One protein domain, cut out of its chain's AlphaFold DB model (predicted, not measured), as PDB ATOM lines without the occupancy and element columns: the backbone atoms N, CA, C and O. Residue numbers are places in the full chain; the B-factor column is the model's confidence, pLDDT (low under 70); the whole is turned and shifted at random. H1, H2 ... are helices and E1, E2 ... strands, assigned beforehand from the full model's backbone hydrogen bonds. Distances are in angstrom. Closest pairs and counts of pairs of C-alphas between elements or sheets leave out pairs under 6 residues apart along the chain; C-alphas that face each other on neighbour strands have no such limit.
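This is residues 2 to 56 of the 128 residues of an uncharacterized protein of Arabis nemorensis (UniProt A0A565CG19). A small, compact body made of a three-stranded antiparallel sheet, with the short helix H2 packed beside E3, has one helical arm, H1, whose residues 2 to 11 stick out free. The 55 printed residues hold two named helices and three named strands in the order H1, E1, E2, E3, H2, a mixed class. The sheet runs E1, E2, E3. The whole is only just loose, close to compact, with a radius of gyration of the C-alphas of 12.5 A, and is elongated, spanning 39 by 22 by 13 A.

H1, residues 2 to 13, is not on the sheet. E1, residues 16 to 20, and E2, residues 26 to 32, form an antiparallel hairpin at 139 degrees, with N 19 and O 27 2.8 A apart, within hydrogen-bond range. E2 and E3, residues 35 to 38, form a second hairpin at 137 degrees, with N 30 and O 37 at 2.8 A; the three strands are a meander, each the antiparallel neighbour of the one before. H2, residues 47 to 52, is on the sheet at a height of 7.4 A, over none of its strands, but only just, with 2 of its 6 C-alphas falling on E3. H2 touches E3, and their closest C-alphas, of Gly 35 and Lys 51, are 4.4 A apart. H1 and H2 are apart. Every O i to N i+4 pair is within range in H1; in H2 it is 1 of 2, beside 2 of 3 O i to N i+3 pairs.

H1 measures 16.0 A from C-alpha 2 at (-118.697, 102.468, 53.856) to C-alpha 13. E1 measures 13.7 A, E2 18.9 A and E3 10.1 A. H2 measures 9.0 A and ends with C-alpha 52 at (-110.722, 76.622, 33.279).

The farthest C-alphas, of Val 3 and Asn 23, are 39.1 A apart. The printed part has no cut and no long link. Residue 41 is under 70 in pLDDT.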
ATOM      1  N   LEU A   2    -119.826 103.397  53.673       93.75
ATOM      2  CA  LEU A   2    -118.697 102.468  53.856       93.75
ATOM      3  C   LEU A   2    -119.118 100.991  53.906       93.75
ATOM      4  O   LEU A   2    -118.606 100.198  53.134       93.75
ATOM      5  N   VAL A   3    -120.097 100.637  54.745       95.06
ATOM      6  CA  VAL A   3    -120.598  99.253  54.862       95.06
ATOM      7  C   VAL A   3    -121.091  98.700  53.525       95.06
ATOM      8  O   VAL A   3    -120.783  97.564  53.188       95.06
ATOM      9  N   ALA A   4    -121.797  99.511  52.736       95.31
ATOM     10  CA  ALA A   4    -122.267  99.099  51.417       95.31
ATOM     11  C   ALA A   4    -121.100  98.875  50.443       95.31
ATOM     12  O   ALA A   4    -121.076  97.864  49.749       95.31
ATOM     13  N   ILE A   5    -120.108  99.776  50.434       97.00
ATOM     14  CA  ILE A   5    -118.903  99.634  49.605       97.00
ATOM     15  C   ILE A   5    -118.118  98.387  50.014       97.00
ATOM     16  O   ILE A   5    -117.772  97.584  49.159       97.00
ATOM     17  N   CYS A   6    -117.871  98.185  51.308       95.88
ATOM     18  CA  CYS A   6    -117.156  97.017  51.811       95.88
ATOM     19  C   CYS A   6    -117.903  95.714  51.505       95.88
ATOM     20  O   CYS A   6    -117.286  94.777  51.014       95.88
ATOM     21  N   GLY A   7    -119.222  95.667  51.718       96.69
ATOM     22  CA  GLY A   7    -120.036  94.497  51.387       96.69
ATOM     23  C   GLY A   7    -120.031  94.188  49.888       96.69
ATOM     24  O   GLY A   7    -119.853  93.035  49.496       96.69
ATOM     25  N   PHE A   8    -120.140  95.218  49.043       96.38
ATOM     26  CA  PHE A   8    -120.010  95.064  47.595       96.38
ATOM     27  C   PHE A   8    -118.614  94.566  47.203       96.38
ATOM     28  O   PHE A   8    -118.497  93.641  46.403       96.38
ATOM     29  N   SER A   9    -117.556  95.101  47.812       95.50
ATOM     30  CA  SER A   9    -116.190  94.619  47.606       95.50
ATOM     31  C   SER A   9    -116.034  93.157  48.020       95.50
ATOM     32  O   SER A   9    -115.469  92.389  47.253       95.50
ATOM     33  N   CYS A  10    -116.571  92.732  49.171       93.25
ATOM     34  CA  CYS A  10    -116.554  91.326  49.589       93.25
ATOM     35  C   CYS A  10    -117.212  90.420  48.543       93.25
ATOM     36  O   CYS A  10    -116.642  89.396  48.182       93.25
ATOM     37  N   PHE A  11    -118.374  90.825  48.024       95.38
ATOM     38  CA  PHE A  11    -119.085  90.087  46.982       95.38
ATOM     39  C   PHE A  11    -118.271  89.993  45.684       95.38
ATOM     40  O   PHE A  11    -118.130  88.916  45.112       95.38
ATOM     41  N   ILE A  12    -117.705  91.112  45.222       94.25
ATOM     42  CA  ILE A  12    -116.922  91.160  43.983       94.25
ATOM     43  C   ILE A  12    -115.620  90.361  44.114       94.25
ATOM     44  O   ILE A  12    -115.254  89.626  43.196       94.25
ATOM     45  N   LEU A  13    -114.940  90.450  45.258       92.94
ATOM     46  CA  LEU A  13    -113.684  89.742  45.503       92.94
ATOM     47  C   LEU A  13    -113.843  88.216  45.460       92.94
ATOM     48  O   LEU A  13    -112.897  87.537  45.065       92.94
ATOM     49  N   SER A  14    -115.027  87.668  45.747       93.50
ATOM     50  CA  SER A  14    -115.311  86.230  45.602       93.50
ATOM     51  C   SER A  14    -115.191  85.713  44.161       93.50
ATOM     52  O   SER A  14    -115.065  84.507  43.953       93.50
ATOM     53  N   PHE A  15    -115.195  86.606  43.165       94.25
ATOM     54  CA  PHE A  15    -114.981  86.270  41.752       94.25
ATOM     55  C   PHE A  15    -113.548  86.524  41.273       94.25
ATOM     56  O   PHE A  15    -113.253  86.325  40.089       94.25
ATOM     57  N   THR A  16    -112.663  86.976  42.163       93.62
ATOM     58  CA  THR A  16    -111.238  87.102  41.852       93.62
ATOM     59  C   THR A  16    -110.536  85.761  41.979       93.62
ATOM     60  O   THR A  16    -110.931  84.887  42.752       93.62
ATOM     61  N   ASP A  17    -109.479  85.598  41.200       91.81
ATOM     62  CA  ASP A  17    -108.607  84.437  41.275       91.81
ATOM     63  C   ASP A  17    -107.173  84.862  40.975       91.81
ATOM     64  O   ASP A  17    -106.924  85.928  40.398       91.81
ATOM     65  N   THR A  18    -106.243  83.994  41.342       88.12
ATOM     66  CA  THR A  18    -104.817  84.191  41.136       88.12
ATOM     67  C   THR A  18    -104.289  83.068  40.255       88.12
ATOM     68  O   THR A  18    -104.542  81.884  40.483       88.12
ATOM     69  N   TYR A  19    -103.531  83.444  39.233       84.75
ATOM     70  CA  TYR A  19    -102.874  82.533  38.311       84.75
ATOM     71  C   TYR A  19    -101.357  82.656  38.449       84.75
ATOM     72  O   TYR A  19    -100.820  83.760  38.481       84.75
ATOM     73  N   LYS A  20    -100.656  81.521  38.501       84.44
ATOM     74  CA  LYS A  20     -99.191  81.476  38.467       84.44
ATOM     75  C   LYS A  20     -98.739  81.011  37.088       84.44
ATOM     76  O   LYS A  20     -99.011  79.875  36.704       84.44
ATOM     77  N   GLY A  21     -98.062  81.887  36.354       77.81
ATOM     78  CA  GLY A  21     -97.454  81.563  35.067       77.81
ATOM     79  C   GLY A  21     -96.245  80.635  35.203       77.81
ATOM     80  O   GLY A  21     -95.620  80.549  36.261       77.81
ATOM     81  N   ASN A  22     -95.873  79.970  34.105       76.88
ATOM     82  CA  ASN A  22     -94.726  79.048  34.062       76.88
ATOM     83  C   ASN A  22     -93.376  79.725  34.360       76.88
ATOM     84  O   ASN A  22     -92.437  79.072  34.797       76.88
ATOM     85  N   ASN A  23     -93.277  81.030  34.130       76.75
ATOM     86  CA  ASN A  23     -92.130  81.882  34.459       76.75
ATOM     87  C   ASN A  23     -92.126  82.353  35.931       76.75
ATOM     88  O   ASN A  23     -91.262  83.135  36.315       76.75
ATOM     89  N   GLY A  24     -93.100  81.927  36.741       77.75
ATOM     90  CA  GLY A  24     -93.250  82.337  38.136       77.75
ATOM     91  C   GLY A  24     -94.005  83.651  38.348       77.75
ATOM     92  O   GLY A  24     -94.172  84.044  39.501       77.75
ATOM     93  N   THR A  25     -94.499  84.317  37.295       81.06
ATOM     94  CA  THR A  25     -95.282  85.551  37.456       81.06
ATOM     95  C   THR A  25     -96.653  85.252  38.046       81.06
ATOM     96  O   THR A  25     -97.345  84.334  37.600       81.06
ATOM     97  N   ILE A  26     -97.052  86.042  39.037       84.38
ATOM     98  CA  ILE A  26     -98.378  85.980  39.650       84.38
ATOM     99  C   ILE A  26     -99.267  86.999  38.942       84.38
ATOM    100  O   ILE A  26     -98.929  88.178  38.914       84.38
ATOM    101  N   CYS A  27    -100.383  86.533  38.390       85.44
ATOM    102  CA  CYS A  27    -101.360  87.354  37.688       85.44
ATOM    103  C   CYS A  27    -102.700  87.307  38.427       85.44
ATOM    104  O   CYS A  27    -103.182  86.223  38.771       85.44
ATOM    105  N   TYR A  28    -103.339  88.458  38.602       88.69
ATOM    106  CA  TYR A  28    -104.659  88.580  39.218       88.69
ATOM    107  C   TYR A  28    -105.727  88.876  38.176       88.69
ATOM    108  O   TYR A  28    -105.512  89.630  37.222       88.69
ATOM    109  N   GLY A  29    -106.914  88.318  38.372       91.12
ATOM    110  CA  GLY A  29    -107.997  88.517  37.425       91.12
ATOM    111  C   GLY A  29    -109.378  88.227  37.978       91.12
ATOM    112  O   GLY A  29    -109.544  87.776  39.110       91.12
ATOM    113  N   PHE A  30    -110.368  88.485  37.128       93.12
ATOM    114  CA  PHE A  30    -111.773  88.195  37.372       93.12
ATOM    115  C   PHE A  30    -112.239  87.004  36.547       93.12
ATOM    116  O   PHE A  30    -112.011  86.926  35.333       93.12
ATOM    117  N   ALA A  31    -112.967  86.104  37.200       93.50
ATOM    118  CA  ALA A  31    -113.757  85.100  36.522       93.50
ATOM    119  C   ALA A  31    -114.947  85.760  35.811       93.50
ATOM    120  O   ALA A  31    -115.688  86.555  36.383       93.50
ATOM    121  N   THR A  32    -115.157  85.392  34.552       92.25
ATOM    122  CA  THR A  32    -116.305  85.800  33.737       92.25
ATOM    123  C   THR A  32    -116.974  84.563  33.139       92.25
ATOM    124  O   THR A  32    -116.425  83.457  33.176       92.25
ATOM    125  N   PHE A  33    -118.154  84.730  32.540       90.25
ATOM    126  CA  PHE A  33    -118.831  83.640  31.828       90.25
ATOM    127  C   PHE A  33    -118.014  83.103  30.643       90.25
ATOM    128  O   PHE A  33    -118.102  81.921  30.320       90.25
ATOM    129  N   ASN A  34    -117.160  83.944  30.051       86.31
ATOM    130  CA  ASN A  34    -116.355  83.605  28.875       86.31
ATOM    131  C   ASN A  34    -114.934  83.123  29.221       86.31
ATOM    132  O   ASN A  34    -114.142  82.866  28.317       86.31
ATOM    133  N   GLY A  35    -114.598  83.004  30.509       88.19
ATOM    134  CA  GLY A  35    -113.252  82.679  30.984       88.19
ATOM    135  C   GLY A  35    -112.723  83.729  31.953       88.19
ATOM    136  O   GLY A  35    -113.490  84.462  32.570       88.19
ATOM    137  N   PHE A  36    -111.414  83.819  32.100       90.31
ATOM    138  CA  PHE A  36    -110.751  84.688  33.064       90.31
ATOM    139  C   PHE A  36    -110.089  85.888  32.402       90.31
ATOM    140  O   PHE A  36    -109.379  85.742  31.401       90.31
ATOM    141  N   ARG A  37    -110.334  87.073  32.967       88.38
ATOM    142  CA  ARG A  37    -109.741  88.335  32.523       88.38
ATOM    143  C   ARG A  37    -108.737  88.828  33.549       88.38
ATOM    144  O   ARG A  37    -109.112  89.154  34.671       88.38
ATOM    145  N   ILE A  38    -107.479  88.894  33.134       88.56
ATOM    146  CA  ILE A  38    -106.388  89.459  33.924       88.56
ATOM    147  C   ILE A  38    -106.590  90.975  34.038       88.56
ATOM    148  O   ILE A  38    -106.892  91.632  33.042       88.56
ATOM    149  N   ILE A  39    -106.453  91.511  35.250       83.88
ATOM    150  CA  ILE A  39    -106.665  92.936  35.565       83.88
ATOM    151  C   ILE A  39    -105.339  93.694  35.567       83.88
ATOM    152  O   ILE A  39    -105.287  94.846  35.155       83.88
ATOM    153  N   ASP A  40    -104.266  93.051  36.028       75.75
ATOM    154  CA  ASP A  40    -102.959  93.686  36.223       75.75
ATOM    155  C   ASP A  40    -102.159  93.890  34.922       75.75
ATOM    156  O   ASP A  40    -101.061  94.441  34.953       75.75
ATOM    157  N   GLY A  41    -102.692  93.447  33.776       69.44
ATOM    158  CA  GLY A  41    -102.048  93.565  32.465       69.44
ATOM    159  C   GLY A  41    -100.747  92.771  32.319       69.44
ATOM    160  O   GLY A  41    -100.059  92.919  31.313       69.44
ATOM    161  N   SER A  42    -100.403  91.925  33.293       70.69
ATOM    162  CA  SER A  42     -99.108  91.240  33.355       70.69
ATOM    163  C   SER A  42     -98.946  90.133  32.310       70.69
ATOM    164  O   SER A  42     -97.820  89.772  31.970       70.69
ATOM    165  N   ALA A  43    -100.051  89.585  31.793       70.88
ATOM    166  CA  ALA A  43    -100.028  88.516  30.803       70.88
ATOM    167  C   ALA A  43    -101.341  88.396  30.015       70.88
ATOM    168  O   ALA A  43    -102.412  88.818  30.454       70.88
ATOM    169  N   THR A  44    -101.264  87.726  28.866       73.75
ATOM    170  CA  THR A  44    -102.415  87.165  28.156       73.75
ATOM    171  C   THR A  44    -102.465  85.658  28.388       73.75
ATOM    172  O   THR A  44    -101.525  84.920  28.094       73.75
ATOM    173  N   LEU A  45    -103.573  85.183  28.954       78.00
ATOM    174  CA  LEU A  45    -103.784  83.758  29.187       78.00
ATOM    175  C   LEU A  45    -104.238  83.064  27.896       78.00
ATOM    176  O   LEU A  45    -105.185  83.544  27.263       78.00
ATOM    177  N   PRO A  46    -103.647  81.909  27.530       83.19
ATOM    178  CA  PRO A  46    -104.168  81.080  26.452       83.19
ATOM    179  C   PRO A  46    -105.648  80.756  26.677       83.19
ATOM    180  O   PRO A  46    -106.071  80.483  27.804       83.19
ATOM    181  N   GLN A  47    -106.440  80.751  25.604       82.50
ATOM    182  CA  GLN A  47    -107.899  80.625  25.684       82.50
ATOM    183  C   GLN A  47    -108.351  79.355  26.425       82.50
ATOM    184  O   GLN A  47    -109.254  79.412  27.259       82.50
ATOM    185  N   GLU A  48    -107.693  78.221  26.177       84.62
ATOM    186  CA  GLU A  48    -107.997  76.949  26.844       84.62
ATOM    187  C   GLU A  48    -107.738  76.987  28.353       84.62
ATOM    188  O   GLU A  48    -108.484  76.394  29.134       84.62
ATOM    189  N   LEU A  49    -106.723  77.736  28.788       85.06
ATOM    190  CA  LEU A  49    -106.429  77.915  30.204       85.06
ATOM    191  C   LEU A  49    -107.419  78.889  30.846       85.06
ATOM    192  O   LEU A  49    -107.971  78.588  31.898       85.06
ATOM    193  N   SER A  50    -107.737  79.993  30.165       87.12
ATOM    194  CA  SER A  50    -108.735  80.978  30.605       87.12
ATOM    195  C   SER A  50    -110.120  80.350  30.842       87.12
ATOM    196  O   SER A  50    -110.778  80.653  31.841       87.12
ATOM    197  N   LYS A  51    -110.543  79.398  29.995       89.69
ATOM    198  CA  LYS A  51    -111.807  78.652  30.158       89.69
ATOM    199  C   LYS A  51    -111.880  77.841  31.457       89.69
ATOM    200  O   LYS A  51    -112.979  77.653  31.976       89.69
ATOM    201  N   ARG A  52    -110.748  77.374  32.004       88.62
ATOM    202  CA  ARG A  52    -110.722  76.622  33.279       88.62
ATOM    203  C   ARG A  52    -111.132  77.482  34.472       88.62
ATOM    204  O   ARG A  52    -111.653  76.961  35.449       88.62
ATOM    205  N   TYR A  53    -110.944  78.791  34.354       89.44
ATOM    206  CA  TYR A  53    -111.245  79.779  35.380       89.44
ATOM    207  C   TYR A  53    -112.607  80.468  35.166       89.44
ATOM    208  O   TYR A  53    -112.902  81.450  35.848       89.44
ATOM    209  N   LYS A  54    -113.454  79.972  34.250       92.88
ATOM    210  CA  LYS A  54    -114.803  80.512  34.005       92.88
ATOM    211  C   LYS A  54    -115.668  80.510  35.266       92.88
ATOM    212  O   LYS A  54    -115.482  79.660  36.136       92.88
ATOM    213  N   LEU A  55    -116.628  81.428  35.340       94.94
ATOM    214  CA  LEU A  55    -117.603  81.465  36.431       94.94
ATOM    215  C   LEU A  55    -118.377  80.150  36.544       94.94
ATOM    216  O   LEU A  55    -118.803  79.564  35.545       94.94
ATOM    217  N   ARG A  56    -118.592  79.717  37.783       93.50
ATOM    218  CA  ARG A  56    -119.452  78.587  38.136       93.50
ATOM    219  C   ARG A  56    -120.585  79.081  39.023       93.50
ATOM    220  O   ARG A  56    -120.414  80.030  39.779       93.50
TER     221      ARG A  56